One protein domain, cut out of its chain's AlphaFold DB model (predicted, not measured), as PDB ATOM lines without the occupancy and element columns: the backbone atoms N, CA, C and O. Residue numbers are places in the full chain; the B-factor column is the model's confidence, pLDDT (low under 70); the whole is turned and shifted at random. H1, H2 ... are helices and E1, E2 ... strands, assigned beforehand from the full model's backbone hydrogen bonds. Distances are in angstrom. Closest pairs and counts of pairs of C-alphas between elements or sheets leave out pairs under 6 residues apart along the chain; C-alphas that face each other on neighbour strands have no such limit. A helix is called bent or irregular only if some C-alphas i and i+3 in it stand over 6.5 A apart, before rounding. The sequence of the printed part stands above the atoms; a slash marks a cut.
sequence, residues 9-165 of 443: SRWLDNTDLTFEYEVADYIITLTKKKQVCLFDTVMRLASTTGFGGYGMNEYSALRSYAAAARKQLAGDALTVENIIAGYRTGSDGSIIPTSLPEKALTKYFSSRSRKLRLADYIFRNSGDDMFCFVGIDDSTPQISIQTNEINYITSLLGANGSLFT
ATOM      1  N   SER A   9       8.477 -34.778 -29.787       80.69
ATOM      2  CA  SER A   9       8.198 -33.535 -30.532       80.69
ATOM      3  C   SER A   9       6.750 -33.421 -31.024       80.69
ATOM      4  O   SER A   9       6.271 -32.314 -31.249       80.69
ATOM      5  N   ARG A  10       6.041 -34.549 -31.154       84.75
ATOM      6  CA  ARG A  10       4.656 -34.626 -31.642       84.75
ATOM      7  C   ARG A  10       3.626 -34.753 -30.519       84.75
ATOM      8  O   ARG A  10       2.426 -34.706 -30.781       84.75
ATOM      9  N   TRP A  11       4.090 -35.006 -29.296       84.25
ATOM     10  CA  TRP A  11       3.246 -35.331 -28.150       84.25
ATOM     11  C   TRP A  11       3.321 -34.295 -27.034       84.25
ATOM     12  O   TRP A  11       2.311 -34.040 -26.381       84.25
ATOM     13  N   LEU A  12       4.490 -33.710 -26.787       88.62
ATOM     14  CA  LEU A  12       4.638 -32.668 -25.776       88.62
ATOM     15  C   LEU A  12       3.905 -31.408 -26.237       88.62
ATOM     16  O   LEU A  12       4.095 -30.951 -27.361       88.62
ATOM     17  N   ASP A  13       3.045 -30.869 -25.382       90.56
ATOM     18  CA  ASP A  13       2.173 -29.719 -25.650       90.56
ATOM     19  C   ASP A  13       2.129 -28.732 -24.479       90.56
ATOM     20  O   ASP A  13       1.229 -27.894 -24.416       90.56
ATOM     21  N   ASN A  14       3.081 -28.838 -23.547       91.12
ATOM     22  CA  ASN A  14       3.221 -27.880 -22.462       91.12
ATOM     23  C   ASN A  14       3.450 -26.471 -23.021       91.12
ATOM     24  O   ASN A  14       4.186 -26.275 -23.989       91.12
ATOM     25  N   THR A  15       2.789 -25.497 -22.405       89.25
ATOM     26  CA  THR A  15       2.891 -24.077 -22.758       89.25
ATOM     27  C   THR A  15       3.872 -23.329 -21.865       89.25
ATOM     28  O   THR A  15       4.451 -22.340 -22.303       89.25
ATOM     29  N   ASP A  16       4.070 -23.803 -20.635       93.88
ATOM     30  CA  ASP A  16       5.185 -23.389 -19.791       93.88
ATOM     31  C   ASP A  16       6.459 -24.076 -20.290       93.88
ATOM     32  O   ASP A  16       6.532 -25.308 -20.318       93.88
ATOM     33  N   LEU A  17       7.417 -23.259 -20.732       93.50
ATOM     34  CA  LEU A  17       8.702 -23.680 -21.294       93.50
ATOM     35  C   LEU A  17       9.878 -23.277 -20.400       93.50
ATOM     36  O   LEU A  17      11.013 -23.280 -20.865       93.50
ATOM     37  N   THR A  18       9.624 -22.909 -19.139       95.12
ATOM     38  CA  THR A  18      10.662 -22.420 -18.216       95.12
ATOM     39  C   THR A  18      11.825 -23.408 -18.112       95.12
ATOM     40  O   THR A  18      12.974 -23.029 -18.319       95.12
ATOM     41  N   PHE A  19      11.529 -24.693 -17.897       92.56
ATOM     42  CA  PHE A  19      12.553 -25.735 -17.824       92.56
ATOM     43  C   PHE A  19      13.333 -25.879 -19.140       92.56
ATOM     44  O   PHE A  19      14.558 -25.965 -19.145       92.56
ATOM     45  N   GLU A  20      12.644 -25.910 -20.280       93.25
ATOM     46  CA  GLU A  20      13.305 -26.036 -21.576       93.25
ATOM     47  C   GLU A  20      14.163 -24.813 -21.928       93.25
ATOM     48  O   GLU A  20      15.212 -24.978 -22.552       93.25
ATOM     49  N   TYR A  21      13.763 -23.614 -21.503       94.88
ATOM     50  CA  TYR A  21      14.574 -22.406 -21.637       94.88
ATOM     51  C   TYR A  21      15.803 -22.440 -20.729       94.88
ATOM     52  O   TYR A  21      16.888 -22.127 -21.205       94.88
ATOM     53  N   GLU A  22      15.696 -22.933 -19.491       94.75
ATOM     54  CA  GLU A  22      16.869 -23.154 -18.627       94.75
ATOM     55  C   GLU A  22      17.871 -24.134 -19.264       94.75
ATOM     56  O   GLU A  22      19.087 -23.914 -19.234       94.75
ATOM     57  N   VAL A  23      17.378 -25.204 -19.898       93.06
ATOM     58  CA  VAL A  23      18.224 -26.142 -20.652       93.06
ATOM     59  C   VAL A  23      18.861 -25.458 -21.867       93.06
ATOM     60  O   VAL A  23      20.048 -25.669 -22.131       93.06
ATOM     61  N   ALA A  24      18.109 -24.636 -22.605       93.38
ATOM     62  CA  ALA A  24      18.636 -23.879 -23.738       93.38
ATOM     63  C   ALA A  24      19.723 -22.885 -23.298       93.38
ATOM     64  O   ALA A  24      20.798 -22.866 -23.895       93.38
ATOM     65  N   ASP A  25      19.506 -22.141 -22.215       94.62
ATOM     66  CA  ASP A  25      20.470 -21.193 -21.644       94.62
ATOM     67  C   ASP A  25      21.752 -21.887 -21.179       94.62
ATOM     68  O   ASP A  25      22.862 -21.374 -21.368       94.62
ATOM     69  N   TYR A  26      21.621 -23.086 -20.606       93.69
ATOM     70  CA  TYR A  26      22.771 -23.911 -20.262       93.69
ATOM     71  C   TYR A  26      23.576 -24.294 -21.511       93.69
ATOM     72  O   TYR A  26      24.794 -24.104 -21.532       93.69
ATOM     73  N   ILE A  27      22.911 -24.768 -22.571       92.56
ATOM     74  CA  ILE A  27      23.557 -25.117 -23.847       92.56
ATOM     75  C   ILE A  27      24.242 -23.893 -24.465       92.56
ATOM     76  O   ILE A  27      25.407 -23.983 -24.849       92.56
ATOM     77  N   ILE A  28      23.570 -22.741 -24.496       92.56
ATOM     78  CA  ILE A  28      24.129 -21.472 -24.981       92.56
ATOM     79  C   ILE A  28      25.346 -21.066 -24.144       92.56
ATOM     80  O   ILE A  28      26.357 -20.616 -24.668       92.56
ATOM     81  N   THR A  29      25.318 -21.268 -22.830       93.31
ATOM     82  CA  THR A  29      26.474 -20.955 -21.980       93.31
ATOM     83  C   THR A  29      27.669 -21.869 -22.265       93.31
ATOM     84  O   THR A  29      28.815 -21.425 -22.139       93.31
ATOM     85  N   LEU A  30      27.439 -23.121 -22.679       91.94
ATOM     86  CA  LEU A  30      28.514 -24.036 -23.073       91.94
ATOM     87  C   LEU A  30      29.255 -23.571 -24.331       91.94
ATOM     88  O   LEU A  30      30.460 -23.825 -24.417       91.94
ATOM     89  N   THR A  31      28.589 -22.862 -25.251       90.25
ATOM     90  CA  THR A  31      29.213 -22.400 -26.508       90.25
ATOM     91  C   THR A  31      30.406 -21.477 -26.252       90.25
ATOM     92  O   THR A  31      31.402 -21.536 -26.961       90.25
ATOM     93  N   LYS A  32      30.393 -20.738 -25.133       88.44
ATOM     94  CA  LYS A  32      31.492 -19.856 -24.693       88.44
ATOM     95  C   LYS A  32      32.819 -20.579 -24.436       88.44
ATOM     96  O   LYS A  32      33.843 -19.926 -24.241       88.44
ATOM     97  N   LYS A  33      32.804 -21.908 -24.303       89.44
ATOM     98  CA  LYS A  33      33.990 -22.720 -23.969       89.44
ATOM     99  C   LYS A  33      34.171 -23.940 -24.866       89.44
ATOM    100  O   LYS A  33      35.226 -24.569 -24.811       89.44
ATOM    101  N   LYS A  34      33.136 -24.340 -25.601       89.31
ATOM    102  CA  LYS A  34      33.107 -25.571 -26.390       89.31
ATOM    103  C   LYS A  34      32.350 -25.316 -27.679       89.31
ATOM    104  O   LYS A  34      31.313 -24.669 -27.650       89.31
ATOM    105  N   GLN A  35      32.801 -25.923 -28.769       88.75
ATOM    106  CA  GLN A  35      31.957 -26.056 -29.951       88.75
ATOM    107  C   GLN A  35      30.742 -26.914 -29.602       88.75
ATOM    108  O   GLN A  35      30.874 -27.989 -29.004       88.75
ATOM    109  N   VAL A  36      29.561 -26.433 -29.970       92.25
ATOM    110  CA  VAL A  36      28.306 -27.151 -29.762       92.25
ATOM    111  C   VAL A  36      27.717 -27.456 -31.124       92.25
ATOM    112  O   VAL A  36      27.497 -26.556 -31.926       92.25
ATOM    113  N   CYS A  37      27.433 -28.729 -31.381       93.94
ATOM    114  CA  CYS A  37      26.603 -29.113 -32.509       93.94
ATOM    115  C   CYS A  37      25.291 -29.692 -31.995       93.94
ATOM    116  O   CYS A  37      25.266 -30.601 -31.163       93.94
ATOM    117  N   LEU A  38      24.205 -29.121 -32.485       93.00
ATOM    118  CA  LEU A  38      22.850 -29.403 -32.092       93.00
ATOM    119  C   LEU A  38      22.074 -29.972 -33.273       93.00
ATOM    120  O   LEU A  38      22.365 -29.685 -34.432       93.00
ATOM    121  N   PHE A  39      21.052 -30.757 -32.961       93.31
ATOM    122  CA  PHE A  39      20.059 -31.138 -33.942       93.31
ATOM    123  C   PHE A  39      18.645 -31.004 -33.394       93.31
ATOM    124  O   PHE A  39      18.382 -31.249 -32.204       93.31
ATOM    125  N   ASP A  40      17.738 -30.649 -34.294       92.50
ATOM    126  CA  ASP A  40      16.311 -30.545 -34.037       92.50
ATOM    127  C   ASP A  40      15.495 -30.854 -35.305       92.50
ATOM    128  O   ASP A  40      16.057 -31.246 -36.324       92.50
ATOM    129  N   THR A  41      14.168 -30.728 -35.255       92.69
ATOM    130  CA  THR A  41      13.303 -30.943 -36.428       92.69
ATOM    131  C   THR A  41      12.313 -29.814 -36.722       92.69
ATOM    132  O   THR A  41      12.058 -28.943 -35.905       92.69
ATOM    133  N   VAL A  42      11.677 -29.837 -37.882       93.69
ATOM    134  CA  VAL A  42      10.345 -29.268 -38.078       93.69
ATOM    135  C   VAL A  42       9.347 -30.393 -37.837       93.69
ATOM    136  O   VAL A  42       9.548 -31.518 -38.291       93.69
ATOM    137  N   MET A  43       8.286 -30.125 -37.077       93.38
ATOM    138  CA  MET A  43       7.319 -31.165 -36.727       93.38
ATOM    139  C   MET A  43       6.587 -31.663 -37.976       93.38
ATOM    140  O   MET A  43       6.081 -30.860 -38.769       93.38
ATOM    141  N   ARG A  44       6.480 -32.987 -38.110       91.00
ATOM    142  CA  ARG A  44       5.797 -33.636 -39.233       91.00
ATOM    143  C   ARG A  44       4.331 -33.266 -39.411       91.00
ATOM    144  O   ARG A  44       3.647 -32.790 -38.499       91.00
ATOM    145  N   LEU A  45       3.819 -33.613 -40.587       92.75
ATOM    146  CA  LEU A  45       2.432 -33.392 -40.993       92.75
ATOM    147  C   LEU A  45       1.404 -34.264 -40.246       92.75
ATOM    148  O   LEU A  45       0.229 -33.918 -40.204       92.75
ATOM    149  N   ALA A  46       1.808 -35.394 -39.663       90.50
ATOM    150  CA  ALA A  46       0.890 -36.388 -39.098       90.50
ATOM    151  C   ALA A  46       1.163 -36.717 -37.619       90.50
ATOM    152  O   ALA A  46       2.238 -36.460 -37.077       90.50
ATOM    153  N   SER A  47       0.200 -37.353 -36.951       88.38
ATOM    154  CA  SER A  47       0.440 -37.967 -35.640       88.38
ATOM    155  C   SER A  47       1.323 -39.222 -35.756       88.38
ATOM    156  O   SER A  47       1.709 -39.657 -36.842       88.38
ATOM    157  N   THR A  48       1.684 -39.824 -34.623       85.62
ATOM    158  CA  THR A  48       2.317 -41.151 -34.602       85.62
ATOM    159  C   THR A  48       1.231 -42.210 -34.439       85.62
ATOM    160  O   THR A  48       0.581 -42.258 -33.396       85.62
ATOM    161  N   THR A  49       1.043 -43.068 -35.445       84.44
ATOM    162  CA  THR A  49       0.074 -44.168 -35.363       84.44
ATOM    163  C   THR A  49       0.367 -45.072 -34.170       84.44
ATOM    164  O   THR A  49       1.502 -45.496 -33.961       84.44
ATOM    165  N   GLY A  50      -0.677 -45.380 -33.408       79.00
ATOM    166  CA  GLY A  50      -0.630 -46.232 -32.232       79.00
ATOM    167  C   GLY A  50      -0.088 -45.553 -30.973       79.00
ATOM    168  O   GLY A  50       0.107 -46.223 -29.965       79.00
ATOM    169  N   PHE A  51       0.140 -44.238 -31.000       79.06
ATOM    170  CA  PHE A  51       0.585 -43.465 -29.844       79.06
ATOM    171  C   PHE A  51      -0.457 -42.409 -29.461       79.06
ATOM    172  O   PHE A  51      -1.060 -41.775 -30.327       79.06
ATOM    173  N   GLY A  52      -0.680 -42.201 -28.159       76.56
ATOM    174  CA  GLY A  52      -1.585 -41.148 -27.677       76.56
ATOM    175  C   GLY A  52      -3.059 -41.332 -28.064       76.56
ATOM    176  O   GLY A  52      -3.797 -40.354 -28.108       76.56
ATOM    177  N   GLY A  53      -3.473 -42.565 -28.377       79.62
ATOM    178  CA  GLY A  53      -4.825 -42.889 -28.848       79.62
ATOM    179  C   GLY A  53      -5.064 -42.651 -30.343       79.62
ATOM    180  O   GLY A  53      -6.177 -42.875 -30.806       79.62
ATOM    181  N   TYR A  54      -4.052 -42.229 -31.107       84.81
ATOM    182  CA  TYR A  54      -4.186 -42.012 -32.548       84.81
ATOM    183  C   TYR A  54      -4.016 -43.308 -33.343       84.81
ATOM    184  O   TYR A  54      -3.014 -44.002 -33.197       84.81
ATOM    185  N   GLY A  55      -4.966 -43.621 -34.220       86.56
ATOM    186  CA  GLY A  55      -4.880 -44.691 -35.208       86.56
ATOM    187  C   GLY A  55      -4.523 -44.170 -36.605       86.56
ATOM    188  O   GLY A  55      -4.115 -43.022 -36.794       86.56
ATOM    189  N   MET A  56      -4.680 -45.034 -37.614       88.25
ATOM    190  CA  MET A  56      -4.419 -44.676 -39.018       88.25
ATOM    191  C   MET A  56      -5.403 -43.637 -39.571       88.25
ATOM    192  O   MET A  56      -5.048 -42.879 -40.477       88.25
ATOM    193  N   ASN A  57      -6.619 -43.578 -39.029       89.94
ATOM    194  CA  ASN A  57      -7.621 -42.602 -39.447       89.94
ATOM    195  C   ASN A  57      -7.202 -41.193 -39.025       89.94
ATOM    196  O   ASN A  57      -7.146 -40.292 -39.858       89.94
ATOM    197  N   GLU A  58      -6.826 -41.014 -37.759       90.50
ATOM    198  CA  GLU A  58      -6.363 -39.729 -37.235       90.50
ATOM    199  C   GLU A  58      -5.035 -39.320 -37.867       90.50
ATOM    200  O   GLU A  58      -4.860 -38.151 -38.205       90.50
ATOM    201  N   TYR A  59      -4.136 -40.283 -38.096       90.88
ATOM    202  CA  TYR A  59      -2.917 -40.075 -38.875       90.88
ATOM    203  C   TYR A  59      -3.223 -39.454 -40.244       90.88
ATOM    204  O   TYR A  59      -2.672 -38.410 -40.596       90.88
ATOM    205  N   SER A  60      -4.122 -40.081 -41.007       92.69
ATOM    206  CA  SER A  60      -4.438 -39.675 -42.381       92.69
ATOM    207  C   SER A  60      -5.184 -38.342 -42.422       92.69
ATOM    208  O   SER A  60      -4.906 -37.502 -43.281       92.69
ATOM    209  N   ALA A  61      -6.093 -38.116 -41.470       93.94
ATOM    210  CA  ALA A  61      -6.836 -36.869 -41.345       93.94
ATOM    211  C   ALA A  61      -5.926 -35.690 -40.958       93.94
ATOM    212  O   ALA A  61      -5.992 -34.641 -41.599       93.94
ATOM    213  N   LEU A  62      -5.022 -35.864 -39.982       93.81
ATOM    214  CA  LEU A  62      -4.023 -34.845 -39.628       93.81
ATOM    215  C   LEU A  62      -3.072 -34.567 -40.785       93.81
ATOM    216  O   LEU A  62      -2.863 -33.403 -41.116       93.81
ATOM    217  N   ARG A  63      -2.570 -35.614 -41.452       94.00
ATOM    218  CA  ARG A  63      -1.694 -35.455 -42.618       94.00
ATOM    219  C   ARG A  63      -2.364 -34.625 -43.708       94.00
ATOM    220  O   ARG A  63      -1.749 -33.702 -44.228       94.00
ATOM    221  N   SER A  64      -3.623 -34.927 -44.021       94.44
ATOM    222  CA  SER A  64      -4.395 -34.200 -45.036       94.44
ATOM    223  C   SER A  64      -4.616 -32.739 -44.636       94.44
ATOM    224  O   SER A  64      -4.427 -31.835 -45.445       94.44
ATOM    225  N   TYR A  65      -4.947 -32.492 -43.367       96.12
ATOM    226  CA  TYR A  65      -5.131 -31.145 -42.829       96.12
ATOM    227  C   TYR A  65      -3.845 -30.301 -42.860       96.12
ATOM    228  O   TYR A  65      -3.855 -29.115 -43.208       96.12
ATOM    229  N   ALA A  66      -2.722 -30.908 -42.476       95.56
ATOM    230  CA  ALA A  66      -1.411 -30.272 -42.438       95.56
ATOM    231  C   ALA A  66      -0.838 -30.031 -43.843       95.56
ATOM    232  O   ALA A  66      -0.145 -29.036 -44.049       95.56
ATOM    233  N   ALA A  67      -1.162 -30.900 -44.807       95.00
ATOM    234  CA  ALA A  67      -0.767 -30.761 -46.208       95.00
ATOM    235  C   ALA A  67      -1.525 -29.650 -46.955       95.00
ATOM    236  O   ALA A  67      -1.063 -29.205 -48.001       95.00
ATOM    237  N   ALA A  68      -2.673 -29.187 -46.446       96.06
ATOM    238  CA  ALA A  68      -3.385 -28.068 -47.054       96.06
ATOM    239  C   ALA A  68      -2.516 -26.793 -47.065       96.06
ATOM    240  O   ALA A  68      -1.821 -26.478 -46.093       96.06
ATOM    241  N   ALA A  69      -2.573 -26.028 -48.154       97.12
ATOM    242  CA  ALA A  69      -1.751 -24.832 -48.297       97.12
ATOM    243  C   ALA A  69      -2.107 -23.768 -47.247       97.12
ATOM    244  O   ALA A  69      -3.280 -23.472 -47.014       97.12
ATOM    245  N   ARG A  70      -1.080 -23.173 -46.634       97.62
ATOM    246  CA  ARG A  70      -1.205 -22.017 -45.737       97.62
ATOM    247  C   ARG A  70      -0.858 -20.728 -46.470       97.62
ATOM    248  O   ARG A  70      -0.130 -20.744 -47.463       97.62
ATOM    249  N   LYS A  71      -1.347 -19.595 -45.961       97.81
ATOM    250  CA  LYS A  71      -0.887 -18.278 -46.417       97.81
ATOM    251  C   LYS A  71       0.606 -18.146 -46.113       97.81
ATOM    252  O   LYS A  71       1.019 -18.317 -44.967       97.81
ATOM    253  N   GLN A  72       1.406 -17.846 -47.132       97.81
ATOM    254  CA  GLN A  72       2.837 -17.630 -46.943       97.81
ATOM    255  C   GLN A  72       3.098 -16.275 -46.283       97.81
ATOM    256  O   GLN A  72       2.472 -15.270 -46.630       97.81
ATOM    257  N   LEU A  73       4.022 -16.267 -45.328       98.06
ATOM    258  CA  LEU A  73       4.487 -15.080 -44.620       98.06
ATOM    259  C   LEU A  73       5.905 -14.727 -45.087       98.06
ATOM    260  O   LEU A  73       6.685 -15.612 -45.435       98.06
ATOM    261  N   ALA A  74       6.241 -13.439 -45.083       96.75
ATOM    262  CA  ALA A  74       7.557 -12.931 -45.470       96.75
ATOM    263  C   ALA A  74       7.862 -11.604 -44.757       96.75
ATOM    264  O   ALA A  74       6.943 -10.935 -44.276       96.75
ATOM    265  N   GLY A  75       9.143 -11.221 -44.714       95.94
ATOM    266  CA  GLY A  75       9.601  -9.985 -44.069       95.94
ATOM    267  C   GLY A  75       9.121  -9.880 -42.620       95.94
ATOM    268  O   GLY A  75       9.070 -10.882 -41.908       95.94
ATOM    269  N   ASP A  76       8.681  -8.691 -42.216       96.94
ATOM    270  CA  ASP A  76       8.195  -8.411 -40.856       96.94
ATOM    271  C   ASP A  76       6.951  -9.225 -40.461       96.94
ATOM    272  O   ASP A  76       6.631  -9.349 -39.279       96.94
ATOM    273  N   ALA A  77       6.235  -9.805 -41.432       97.75
ATOM    274  CA  ALA A  77       5.091 -10.667 -41.154       97.75
ATOM    275  C   ALA A  77       5.500 -12.096 -40.757       97.75
ATOM    276  O   ALA A  77       4.678 -12.815 -40.184       97.75
ATOM    277  N   LEU A  78       6.734 -12.524 -41.044       98.25
ATOM    278  CA  LEU A  78       7.243 -13.859 -40.721       98.25
ATOM    279  C   LEU A  78       7.699 -13.914 -39.252       98.25
ATOM    280  O   LEU A  78       8.884 -13.847 -38.937       98.25
ATOM    281  N   THR A  79       6.732 -14.021 -38.340       98.25
ATOM    282  CA  THR A  79       6.950 -14.091 -36.885       98.25
ATOM    283  C   THR A  79       6.345 -15.362 -36.296       98.25
ATOM    284  O   THR A  79       5.382 -15.898 -36.845       98.25
ATOM    285  N   VAL A  80       6.860 -15.824 -35.147       98.31
ATOM    286  CA  VAL A  80       6.313 -16.993 -34.424       98.31
ATOM    287  C   VAL A  80       4.804 -16.862 -34.211       98.31
ATOM    288  O   VAL A  80       4.056 -17.784 -34.529       98.31
ATOM    289  N   GLU A  81       4.338 -15.703 -33.740       98.38
ATOM    290  CA  GLU A  81       2.914 -15.490 -33.451       98.38
ATOM    291  C   GLU A  81       2.043 -15.521 -34.711       98.38
ATOM    292  O   GLU A  81       0.985 -16.152 -34.708       98.38
ATOM    293  N   ASN A  82       2.493 -14.913 -35.815       98.44
ATOM    294  CA  ASN A  82       1.740 -14.938 -37.072       98.44
ATOM    295  C   ASN A  82       1.695 -16.346 -37.683       98.44
ATOM    296  O   ASN A  82       0.676 -16.735 -38.258       98.44
ATOM    297  N   ILE A  83       2.771 -17.125 -37.538       98.62
ATOM    298  CA  ILE A  83       2.816 -18.525 -37.977       98.62
ATOM    299  C   ILE A  83       1.791 -19.351 -37.198       98.62
ATOM    300  O   ILE A  83       0.970 -20.040 -37.806       98.62
ATOM    301  N   ILE A  84       1.793 -19.232 -35.866       98.25
ATOM    302  CA  ILE A  84       0.868 -19.953 -34.983       98.25
ATOM    303  C   ILE A  84      -0.586 -19.556 -35.272       98.25
ATOM    304  O   ILE A  84      -1.451 -20.428 -35.389       98.25
ATOM    305  N   ALA A  85      -0.863 -18.261 -35.454       97.94
ATOM    306  CA  ALA A  85      -2.194 -17.767 -35.808       97.94
ATOM    307  C   ALA A  85      -2.697 -18.327 -37.154       97.94
ATOM    308  O   ALA A  85      -3.895 -18.551 -37.327       97.94
ATOM    309  N   GLY A  86      -1.784 -18.599 -38.091       97.69
ATOM    310  CA  GLY A  86      -2.088 -19.152 -39.412       97.69
ATOM    311  C   GLY A  86      -2.342 -20.662 -39.454       97.69
ATOM    312  O   GLY A  86      -2.772 -21.172 -40.486       97.69
ATOM    313  N   TYR A  87      -2.121 -21.420 -38.373       97.88
ATOM    314  CA  TYR A  87      -2.260 -22.885 -38.417       97.88
ATOM    315  C   TYR A  87      -3.660 -23.372 -38.804       97.88
ATOM    316  O   TYR A  87      -3.780 -24.427 -39.440       97.88
ATOM    317  N   ARG A  88      -4.700 -22.598 -38.467       97.06
ATOM    318  CA  ARG A  88      -6.103 -22.942 -38.739       97.06
ATOM    319  C   ARG A  88      -6.586 -22.594 -40.141       97.06
ATOM    320  O   ARG A  88      -7.626 -23.113 -40.552       97.06
ATOM    321  N   THR A  89      -5.885 -21.708 -40.838       97.88
ATOM    322  CA  THR A  89      -6.425 -21.031 -42.016       97.88
ATOM    323  C   THR A  89      -5.688 -21.388 -43.297       97.88
ATOM    324  O   THR A  89      -4.495 -21.678 -43.295       97.88
ATOM    325  N   GLY A  90      -6.422 -21.410 -44.407       97.75
ATOM    326  CA  GLY A  90      -5.893 -21.683 -45.734       97.75
ATOM    327  C   GLY A  90      -5.108 -20.505 -46.308       97.75
ATOM    328  O   GLY A  90      -4.917 -19.468 -45.670       97.75
ATOM    329  N   SER A  91      -4.671 -20.653 -47.557       96.94
ATOM    330  CA  SER A  91      -4.005 -19.589 -48.321       96.94
ATOM    331  C   SER A  91      -4.846 -18.314 -48.471       96.94
ATOM    332  O   SER A  91      -4.283 -17.224 -48.546       96.94
ATOM    333  N   ASP A  92      -6.173 -18.440 -48.459       96.12
ATOM    334  CA  ASP A  92      -7.147 -17.348 -48.549       96.12
ATOM    335  C   ASP A  92      -7.552 -16.757 -47.184       96.12
ATOM    336  O   ASP A  92      -8.314 -15.794 -47.124       96.12
ATOM    337  N   GLY A  93      -7.037 -17.308 -46.078       94.94
ATOM    338  CA  GLY A  93      -7.389 -16.901 -44.717       94.94
ATOM    339  C   GLY A  93      -8.682 -17.519 -44.172       94.94
ATOM    340  O   GLY A  93      -9.012 -17.274 -43.012       94.94
ATOM    341  N   SER A  94      -9.395 -18.341 -44.949       97.12
ATOM    342  CA  SER A  94     -10.565 -19.086 -44.473       97.12
ATOM    343  C   SER A  94     -10.154 -20.252 -43.570       97.12
ATOM    344  O   SER A  94      -9.043 -20.769 -43.674       97.12
ATOM    345  N   ILE A  95     -11.030 -20.681 -42.656       97.19
ATOM    346  CA  ILE A  95     -10.767 -21.857 -41.812       97.19
ATOM    347  C   ILE A  95     -10.745 -23.108 -42.690       97.19
ATOM    348  O   ILE A  95     -11.688 -23.361 -43.437       97.19
ATOM    349  N   ILE A  96      -9.702 -23.926 -42.548       97.44
ATOM    350  CA  ILE A  96      -9.588 -25.189 -43.281       97.44
ATOM    351  C   ILE A  96     -10.618 -26.186 -42.729       97.44
ATOM    352  O   ILE A  96     -10.554 -26.516 -41.538       97.44
ATOM    353  N   PRO A  97     -11.541 -26.704 -43.561       95.12
ATOM    354  CA  PRO A  97     -12.514 -27.700 -43.130       95.12
ATOM    355  C   PRO A  97     -11.835 -28.992 -42.675       95.12
ATOM    356  O   PRO A  97     -10.862 -29.448 -43.277       95.12
ATOM    357  N   THR A  98     -12.360 -29.615 -41.621       94.25
ATOM    358  CA  THR A  98     -11.820 -30.877 -41.111       94.25
ATOM    359  C   THR A  98     -12.840 -31.648 -40.288       94.25
ATOM    360  O   THR A  98     -13.699 -31.063 -39.633       94.25
ATOM    361  N   SER A  99     -12.728 -32.974 -40.319       90.50
ATOM    362  CA  SER A  99     -13.467 -33.892 -39.449       90.50
ATOM    363  C   SER A  99     -12.743 -34.172 -38.129       90.50
ATOM    364  O   SER A  99     -13.267 -34.893 -37.280       90.50
ATOM    365  N   LEU A 100     -11.532 -33.635 -37.950       92.88
ATOM    366  CA  LEU A 100     -10.749 -33.836 -36.738       92.88
ATOM    367  C   LEU A 100     -11.444 -33.198 -35.526       92.88
ATOM    368  O   LEU A 100     -11.863 -32.042 -35.607       92.88
ATOM    369  N   PRO A 101     -11.501 -33.894 -34.376       92.81
ATOM    370  CA  PRO A 101     -11.978 -33.292 -33.140       92.81
ATOM    371  C   PRO A 101     -11.139 -32.072 -32.752       92.81
ATOM    372  O   PRO A 101      -9.909 -32.102 -32.829       92.81
ATOM    373  N   GLU A 102     -11.788 -31.037 -32.220       93.25
ATOM    374  CA  GLU A 102     -11.122 -29.793 -31.810       93.25
ATOM    375  C   GLU A 102      -9.985 -30.031 -30.798       93.25
ATOM    376  O   GLU A 102      -8.926 -29.406 -30.865       93.25
ATOM    377  N   LYS A 103     -10.153 -31.015 -29.904       91.62
ATOM    378  CA  LYS A 103      -9.109 -31.438 -28.961       91.62
ATOM    379  C   LYS A 103      -7.848 -31.953 -29.672       91.62
ATOM    380  O   LYS A 103      -6.743 -31.665 -29.220       91.62
ATOM    381  N   ALA A 104      -7.999 -32.702 -30.767       90.50
ATOM    382  CA  ALA A 104      -6.872 -33.243 -31.527       90.50
ATOM    383  C   ALA A 104      -6.115 -32.132 -32.271       90.50
ATOM    384  O   ALA A 104      -4.886 -32.105 -32.241       90.50
ATOM    385  N   LEU A 105      -6.839 -31.177 -32.867       93.50
ATOM    386  CA  LEU A 105      -6.245 -29.998 -33.509       93.50
ATOM    387  C   LEU A 105      -5.517 -29.113 -32.502       93.50
ATOM    388  O   LEU A 105      -4.372 -28.742 -32.733       93.50
ATOM    389  N   THR A 106      -6.151 -28.824 -31.364       93.38
ATOM    390  CA  THR A 106      -5.542 -28.025 -30.295       93.38
ATOM    391  C   THR A 106      -4.250 -28.675 -29.811       93.38
ATOM    392  O   THR A 106      -3.218 -28.016 -29.775       93.38
ATOM    393  N   LYS A 107      -4.267 -29.987 -29.541       92.44
ATOM    394  CA  LYS A 107      -3.064 -30.746 -29.175       92.44
ATOM    395  C   LYS A 107      -1.969 -30.625 -30.240       92.44
ATOM    396  O   LYS A 107      -0.828 -30.311 -29.912       92.44
ATOM    397  N   TYR A 108      -2.323 -30.845 -31.508       93.69
ATOM    398  CA  TYR A 108      -1.392 -30.775 -32.635       93.69
ATOM    399  C   TYR A 108      -0.755 -29.383 -32.766       93.69
ATOM    400  O   TYR A 108       0.464 -29.269 -32.881       93.69
ATOM    401  N   PHE A 109      -1.552 -28.316 -32.678       95.75
ATOM    402  CA  PHE A 109      -1.053 -26.943 -32.742       95.75
ATOM    403  C   PHE A 109      -0.230 -26.555 -31.523       95.75
ATOM    404  O   PHE A 109       0.772 -25.863 -31.690       95.75
ATOM    405  N   SER A 110      -0.592 -27.006 -30.323       95.00
ATOM    406  CA  SER A 110       0.200 -26.755 -29.116       95.00
ATOM    407  C   SER A 110       1.585 -27.389 -29.218       95.00
ATOM    408  O   SER A 110       2.575 -26.708 -28.959       95.00
ATOM    409  N   SER A 111       1.691 -28.637 -29.692       94.00
ATOM    410  CA  SER A 111       2.992 -29.280 -29.928       94.00
ATOM    411  C   SER A 111       3.838 -28.537 -30.966       94.00
ATOM    412  O   SER A 111       5.015 -28.266 -30.719       94.00
ATOM    413  N   ARG A 112       3.235 -28.123 -32.089       94.94
ATOM    414  CA  ARG A 112       3.922 -27.331 -33.127       94.94
ATOM    415  C   ARG A 112       4.383 -25.972 -32.605       94.94
ATOM    416  O   ARG A 112       5.532 -25.591 -32.797       94.94
ATOM    417  N   SER A 113       3.509 -25.268 -31.888       96.12
ATOM    418  CA  SER A 113       3.790 -23.956 -31.294       96.12
ATOM    419  C   SER A 113       4.925 -24.035 -30.283       96.12
ATOM    420  O   SER A 113       5.874 -23.261 -30.366       96.12
ATOM    421  N   ARG A 114       4.864 -25.008 -29.366       94.75
ATOM    422  CA  ARG A 114       5.943 -25.297 -28.417       94.75
ATOM    423  C   ARG A 114       7.265 -25.482 -29.152       94.75
ATOM    424  O   ARG A 114       8.263 -24.867 -28.794       94.75
ATOM    425  N   LYS A 115       7.273 -26.315 -30.191       93.56
ATOM    426  CA  LYS A 115       8.483 -26.615 -30.951       93.56
ATOM    427  C   LYS A 115       9.072 -25.375 -31.625       93.56
ATOM    428  O   LYS A 115      10.269 -25.131 -31.496       93.56
ATOM    429  N   LEU A 116       8.232 -24.599 -32.306       95.69
ATOM    430  CA  LEU A 116       8.643 -23.374 -32.983       95.69
ATOM    431  C   LEU A 116       9.214 -22.349 -31.993       95.69
ATOM    432  O   LEU A 116      10.227 -21.731 -32.292       95.69
ATOM    433  N   ARG A 117       8.623 -22.225 -30.796       96.44
ATOM    434  CA  ARG A 117       9.124 -21.349 -29.722       96.44
ATOM    435  C   ARG A 117      10.489 -21.779 -29.186       96.44
ATOM    436  O   ARG A 117      11.332 -20.928 -28.939       96.44
ATOM    437  N   LEU A 118      10.733 -23.080 -29.033       94.44
ATOM    438  CA  LEU A 118      12.045 -23.577 -28.600       94.44
ATOM    439  C   LEU A 118      13.131 -23.332 -29.654       94.44
ATOM    440  O   LEU A 118      14.236 -22.923 -29.303       94.44
ATOM    441  N   ALA A 119      12.807 -23.553 -30.931       93.25
ATOM    442  CA  ALA A 119      13.704 -23.239 -32.041       93.25
ATOM    443  C   ALA A 119      13.993 -21.730 -32.112       93.25
ATOM    444  O   ALA A 119      15.150 -21.330 -32.197       93.25
ATOM    445  N   ASP A 120      12.954 -20.897 -32.006       95.38
ATOM    446  CA  ASP A 120      13.080 -19.440 -31.939       95.38
ATOM    447  C   ASP A 120      14.026 -18.997 -30.819       95.38
ATOM    448  O   ASP A 120      15.016 -18.309 -31.067       95.38
ATOM    449  N   TYR A 121      13.758 -19.459 -29.595       95.25
ATOM    450  CA  TYR A 121      14.528 -19.080 -28.422       95.25
ATOM    451  C   TYR A 121      16.002 -19.451 -28.574       95.25
ATOM    452  O   TYR A 121      16.870 -18.594 -28.418       95.25
ATOM    453  N   ILE A 122      16.317 -20.705 -28.906       92.44
ATOM    454  CA  ILE A 122      17.722 -21.108 -28.947       92.44
ATOM    455  C   ILE A 122      18.482 -20.437 -30.096       92.44
ATOM    456  O   ILE A 122      19.623 -20.022 -29.904       92.44
ATOM    457  N   PHE A 123      17.878 -20.287 -31.279       91.50
ATOM    458  CA  PHE A 123      18.586 -19.734 -32.437       91.50
ATOM    459  C   PHE A 123      18.754 -18.219 -32.355       91.50
ATOM    460  O   PHE A 123      19.776 -17.708 -32.794       91.50
ATOM    461  N   ARG A 124      17.824 -17.489 -31.725       92.25
ATOM    462  CA  ARG A 124      18.006 -16.047 -31.484       92.25
ATOM    463  C   ARG A 124      19.056 -15.728 -30.430       92.25
ATOM    464  O   ARG A 124      19.638 -14.650 -30.470       92.25
ATOM    465  N   ASN A 125      19.247 -16.629 -29.470       91.69
ATOM    466  CA  ASN A 125      20.122 -16.399 -28.321       91.69
ATOM    467  C   ASN A 125      21.477 -17.117 -28.434       91.69
ATOM    468  O   ASN A 125      22.342 -16.929 -27.579       91.69
ATOM    469  N   SER A 126      21.686 -17.931 -29.470       87.25
ATOM    470  CA  SER A 126      22.978 -18.559 -29.755       87.25
ATOM    471  C   SER A 126      23.856 -17.660 -30.626       87.25
ATOM    472  O   SER A 126      23.367 -16.865 -31.423       87.25
ATOM    473  N   GLY A 127      25.171 -17.773 -30.435       81.00
ATOM    474  CA  GLY A 127      26.172 -17.144 -31.297       81.00
ATOM    475  C   GLY A 127      26.727 -18.113 -32.342       81.00
ATOM    476  O   GLY A 127      26.295 -19.264 -32.432       81.00
ATOM    477  N   ASP A 128      27.748 -17.663 -33.068       82.50
ATOM    478  CA  ASP A 128      28.361 -18.393 -34.192       82.50
ATOM    479  C   ASP A 128      29.052 -19.715 -33.803       82.50
ATOM    480  O   ASP A 128      29.310 -20.570 -34.647       82.50
ATOM    481  N   ASP A 129      29.302 -19.933 -32.510       84.31
ATOM    482  CA  ASP A 129      29.934 -21.148 -31.977       84.31
ATOM    483  C   ASP A 129      28.988 -22.368 -31.902       84.31
ATOM    484  O   ASP A 129      29.381 -23.443 -31.425       84.31
ATOM    485  N   MET A 130      27.732 -22.222 -32.348       91.12
ATOM    486  CA  MET A 130      26.738 -23.297 -32.372       91.12
ATOM    487  C   MET A 130      26.353 -23.719 -33.797       91.12
ATOM    488  O   MET A 130      25.698 -22.985 -34.524       91.12
ATOM    489  N   PHE A 131      26.713 -24.957 -34.144       93.81
ATOM    490  CA  PHE A 131      26.241 -25.749 -35.283       93.81
ATOM    491  C   PHE A 131      24.790 -26.242 -35.151       93.81
ATOM    492  O   PHE A 131      24.605 -27.024 -34.226       93.81
ATOM    493  N   CYS A 132      23.809 -25.984 -36.028       94.38
ATOM    494  CA  CYS A 132      22.532 -26.729 -35.985       94.38
ATOM    495  C   CYS A 132      22.133 -27.478 -37.271       94.38
ATOM    496  O   CYS A 132      21.965 -26.890 -38.336       94.38
ATOM    497  N   PHE A 133      21.842 -28.774 -37.136       95.25
ATOM    498  CA  PHE A 133      21.165 -29.586 -38.150       95.25
ATOM    499  C   PHE A 133      19.657 -29.656 -37.871       95.25
ATOM    500  O   PHE A 133      19.250 -30.087 -36.792       95.25
ATOM    501  N   VAL A 134      18.809 -29.258 -38.823       94.50
ATOM    502  CA  VAL A 134      17.347 -29.323 -38.661       94.50
ATOM    503  C   VAL A 134      16.720 -30.242 -39.702       94.50
ATOM    504  O   VAL A 134      16.765 -29.954 -40.892       94.50
ATOM    505  N   GLY A 135      16.095 -31.330 -39.259       93.44
ATOM    506  CA  GLY A 135      15.369 -32.248 -40.141       93.44
ATOM    507  C   GLY A 135      13.908 -31.859 -40.331       93.44
ATOM    508  O   GLY A 135      13.236 -31.487 -39.377       93.44
ATOM    509  N   ILE A 136      13.365 -31.972 -41.532       92.31
ATOM    510  CA  ILE A 136      11.954 -31.725 -41.824       92.31
ATOM    511  C   ILE A 136      11.251 -33.081 -41.882       92.31
ATOM    512  O   ILE A 136      11.164 -33.723 -42.928       92.31
ATOM    513  N   ASP A 137      10.761 -33.511 -40.723       88.75
ATOM    514  CA  ASP A 137      10.096 -34.800 -40.530       88.75
ATOM    515  C   ASP A 137       8.818 -34.877 -41.393       88.75
ATOM    516  O   ASP A 137       8.017 -33.940 -41.401       88.75
ATOM    517  N   ASP A 138       8.639 -35.963 -42.154       84.00
ATOM    518  CA  ASP A 138       7.696 -36.072 -43.287       84.00
ATOM    519  C   ASP A 138       7.549 -34.771 -44.104       84.00
ATOM    520  O   ASP A 138       6.440 -34.237 -44.243       84.00
ATOM    521  N   SER A 139       8.658 -34.252 -44.623       84.50
ATOM    522  CA  SER A 139       8.655 -33.088 -45.511       84.50
ATOM    523  C   SER A 139       7.717 -33.249 -46.710       84.50
ATOM    524  O   SER A 139       7.312 -34.338 -47.112       84.50
ATOM    525  N   THR A 140       7.325 -32.122 -47.284       86.50
ATOM    526  CA  THR A 140       6.537 -32.067 -48.512       86.50
ATOM    527  C   THR A 140       7.074 -30.937 -49.378       86.50
ATOM    528  O   THR A 140       7.346 -29.856 -48.847       86.50
ATOM    529  N   PRO A 141       7.197 -31.137 -50.703       84.94
ATOM    530  CA  PRO A 141       7.595 -30.058 -51.596       84.94
ATOM    531  C   PRO A 141       6.460 -29.065 -51.873       84.94
ATOM    532  O   PRO A 141       6.671 -28.042 -52.522       84.94
ATOM    533  N   GLN A 142       5.243 -29.348 -51.397       91.31
ATOM    534  CA  GLN A 142       4.107 -28.445 -51.506       91.31
ATOM    535  C   GLN A 142       4.078 -27.430 -50.358       91.31
ATOM    536  O   GLN A 142       4.582 -27.661 -49.259       91.31
ATOM    537  N   ILE A 143       3.403 -26.306 -50.602       95.19
ATOM    538  CA  ILE A 143       3.068 -25.349 -49.547       95.19
ATOM    539  C   ILE A 143       2.164 -26.051 -48.533       95.19
ATOM    540  O   ILE A 143       1.111 -26.571 -48.898       95.19
ATOM    541  N   SER A 144       2.554 -26.027 -47.264       96.12
ATOM    542  CA  SER A 144       1.883 -26.738 -46.180       96.12
ATOM    543  C   SER A 144       1.968 -25.947 -44.875       96.12
ATOM    544  O   SER A 144       2.486 -24.828 -44.828       96.12
ATOM    545  N   ILE A 145       1.485 -26.538 -43.781       96.94
ATOM    546  CA  ILE A 145       1.647 -25.967 -42.439       96.94
ATOM    547  C   ILE A 145       3.121 -25.782 -42.031       96.94
ATOM    548  O   ILE A 145       3.420 -24.894 -41.237       96.94
ATOM    549  N   GLN A 146       4.040 -26.570 -42.602       96.06
ATOM    550  CA  GLN A 146       5.473 -26.484 -42.310       96.06
ATOM    551  C   GLN A 146       6.148 -25.299 -43.008       96.06
ATOM    552  O   GLN A 146       7.184 -24.840 -42.545       96.06
ATOM    553  N   THR A 147       5.589 -24.781 -44.110       96.56
ATOM    554  CA  THR A 147       6.287 -23.826 -44.989       96.56
ATOM    555  C   THR A 147       6.767 -22.578 -44.254       96.56
ATOM    556  O   THR A 147       7.933 -22.210 -44.370       96.56
ATOM    557  N   ASN A 148       5.908 -21.940 -43.454       97.88
ATOM    558  CA  ASN A 148       6.331 -20.739 -42.735       97.88
ATOM    559  C   ASN A 148       7.288 -21.057 -41.573       97.88
ATOM    560  O   ASN A 148       8.146 -20.237 -41.271       97.88
ATOM    561  N   GLU A 149       7.191 -22.236 -40.946       97.31
ATOM    562  CA  GLU A 149       8.161 -22.662 -39.925       97.31
ATOM    563  C   GLU A 149       9.538 -22.897 -40.535       97.31
ATOM    564  O   GLU A 149      10.531 -22.425 -39.994       97.31
ATOM    565  N   ILE A 150       9.587 -23.587 -41.678       95.81
ATOM    566  CA  ILE A 150      10.806 -23.827 -42.452       95.81
ATOM    567  C   ILE A 150      11.445 -22.488 -42.806       95.81
ATOM    568  O   ILE A 150      12.616 -22.280 -42.500       95.81
ATOM    569  N   ASN A 151      10.680 -21.557 -43.381       96.00
ATOM    570  CA  ASN A 151      11.188 -20.238 -43.758       96.00
ATOM    571  C   ASN A 151      11.706 -19.460 -42.541       96.00
ATOM    572  O   ASN A 151      12.781 -18.865 -42.601       96.00
ATOM    573  N   TYR A 152      10.970 -19.491 -41.427       97.25
ATOM    574  CA  TYR A 152      11.366 -18.808 -40.200       97.25
ATOM    575  C   TYR A 152      12.650 -19.386 -39.611       97.25
ATOM    576  O   TYR A 152      13.605 -18.649 -39.380       97.25
ATOM    577  N   ILE A 153      12.712 -20.705 -39.436       95.38
ATOM    578  CA  ILE A 153      13.896 -21.391 -38.911       95.38
ATOM    579  C   ILE A 153      15.091 -21.158 -39.837       95.38
ATOM    580  O   ILE A 153      16.163 -20.805 -39.359       95.38
ATOM    581  N   THR A 154      14.905 -21.250 -41.156       94.06
ATOM    582  CA  THR A 154      15.961 -20.957 -42.140       94.06
ATOM    583  C   THR A 154      16.511 -19.540 -41.968       94.06
ATOM    584  O   THR A 154      17.724 -19.349 -42.003       94.06
ATOM    585  N   SER A 155      15.640 -18.553 -41.722       93.62
ATOM    586  CA  SER A 155      16.062 -17.166 -41.487       93.62
ATOM    587  C   SER A 155      16.885 -16.979 -40.208       93.62
ATOM    588  O   SER A 155      17.710 -16.072 -40.154       93.62
ATOM    589  N   LEU A 156      16.688 -17.839 -39.201       93.06
ATOM    590  CA  LEU A 156      17.440 -17.807 -37.946       93.06
ATOM    591  C   LEU A 156      18.772 -18.555 -38.039       93.06
ATOM    592  O   LEU A 156      19.747 -18.128 -37.432       93.06
ATOM    593  N   LEU A 157      18.818 -19.667 -38.778       92.12
ATOM    594  CA  LEU A 157      20.019 -20.499 -38.870       92.12
ATOM    595  C   LEU A 157      21.174 -19.783 -39.579       92.12
ATOM    596  O   LEU A 157      22.321 -19.918 -39.156       92.12
ATOM    597  N   GLY A 158      20.895 -19.041 -40.657       87.94
ATOM    598  CA  GLY A 158      21.938 -18.386 -41.452       87.94
ATOM    599  C   GLY A 158      23.057 -19.361 -41.855       87.94
ATOM    600  O   GLY A 158      22.787 -20.467 -42.315       87.94
ATOM    601  N   ALA A 159      24.318 -18.968 -41.649       87.94
ATOM    602  CA  ALA A 159      25.485 -19.829 -41.888       87.94
ATOM    603  C   ALA A 159      25.736 -20.869 -40.770       87.94
ATOM    604  O   ALA A 159      26.560 -21.773 -40.926       87.94
ATOM    605  N   ASN A 160      25.018 -20.758 -39.649       89.50
ATOM    606  CA  ASN A 160      25.201 -21.562 -38.440       89.50
ATOM    607  C   ASN A 160      24.249 -22.768 -38.382       89.50
ATOM    608  O   ASN A 160      24.154 -23.457 -37.366       89.50
ATOM    609  N   GLY A 161      23.570 -23.088 -39.483       93.06
ATOM    610  CA  GLY A 161      22.811 -24.322 -39.571       93.06
ATOM    611  C   GLY A 161      22.449 -24.738 -40.982       93.06
ATOM    612  O   GLY A 161      22.780 -24.085 -41.968       93.06
ATOM    613  N   SER A 162      21.790 -25.883 -41.083       92.19
ATOM    614  CA  SER A 162      21.346 -26.441 -42.357       92.19
ATOM    615  C   SER A 162      20.085 -27.274 -42.169       92.19
ATOM    616  O   SER A 162      19.919 -27.938 -41.141       92.19
ATOM    617  N   LEU A 163      19.197 -27.227 -43.167       92.62
ATOM    618  CA  LEU A 163      17.963 -28.005 -43.189       92.62
ATOM    619  C   LEU A 163      18.088 -29.225 -44.096       92.62
ATOM    620  O   LEU A 163      18.617 -29.133 -45.205       92.62
ATOM    621  N   PHE A 164      17.523 -30.332 -43.630       91.75
ATOM    622  CA  PHE A 164      17.495 -31.621 -44.309       91.75
ATOM    623  C   PHE A 164      16.074 -32.159 -44.318       91.75
ATOM    624  O   PHE A 164      15.271 -31.856 -43.444       91.75
ATOM    625  N   THR A 165      15.751 -32.968 -45.309       88.81
ATOM    626  CA  THR A 165      14.474 -33.690 -45.421       88.81
ATOM    627  C   THR A 165      14.505 -35.009 -44.643       88.81
ATOM    628  O   THR A 165      13.456 -35.572 -44.338       88.81
TER     629      THR A 165
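AT A GLANCE: This is residues 9 to 165 of the 443 residues of an uncharacterized protein of Ruminococcus sp. CAG:382 (UniProt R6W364). A small parallel sheet of three strands, E1, E2 and E3, makes a wall toward one end of the domain, with H4 and H5 running over one of its faces and H1 beside H4. The long helix H4 runs on past the sheet toward the other end, where H2 stands near it, and H3 folds against H4 as a helical hairpin. The printed part has 157 residues, with five named helices and three named strands in the order H1 E1 H2 H3 H4 E2 H5 E3, mostly helix; the sheet's order is E1, E2, E3. It is compact, with a radius of gyration of the C-alphas of 16.0 A, and spans 51 by 34 by 27 A.

HOW THE PARTS SIT: Begin at H1, residues 18 to 31, which touches the hub H4, residues 102 to 125, at a shallow tilt of 28 degrees, the same way; the closest C-alphas are those of Ala 24 and Ile 122, 6.0 A apart. Next come E1, residues 36 to 42, and its parallel neighbour E2, residues 130 to 136, where N 38 and O 131 are 2.8 A apart, within hydrogen-bond range. E3, residues 161 to 164, is parallel to E2, with N 134 and O 162 at 2.9 A. H1, H4 and H5, residues 147 to 160, on one face make two layers with this sheet. H4 has a height over the sheet of 9.8 A and H5 of 8.0 A. H4 and H5 touch at Phe 123 and Leu 156, their closest C-alphas, 5.9 A apart. E2, H5 and E3 are a strand-helix-strand unit, two parallel strands joined through a helix, with a right-handed crossover; E1, H2 H3 H4 and E2 are another. H2, residues 56 to 67, is not on the sheet, but is near H4. H3, residues 80 to 88, touches H4 at a shallow tilt of 20 degrees, opposite ways, with the C-alphas of Ile 84 and Ser 113 closest at 6.2 A. Every O i to N i+4 pair is within hydrogen-bond range in H1, H2 and H4; in H3 it is 4 of 5 and in H5 8 of 10.

IN THESE COORDINATES: Find C-alpha 18 at (10.662, -22.420, -18.216), where H1 begins; it is 20.3 A long. E1 measures 19.9 A, H2 16.1 A and E2 19.5 A. H4 runs 34.2 A from C-alpha 102 at (-11.122, -29.793, -31.810). H3, 14.4 A, and H5, 20.1 A, are irregular: C-alphas 85 and 88 are 7.1 A apart, and 156 and 159 are 9.2 A apart. E3, 10.2 A, ends at C-alpha 164 (17.495, -31.621, -44.309).

THE WHOLE: The two C-alphas farthest apart, those of Lys 33 and Ser 99, are 51.2 A apart. The printed part has no cut. The links E1 to H2, H2 to H3 and H3 to H4 are long. The mean pLDDT of the printed part is 92.7, and no printed residue is under 70.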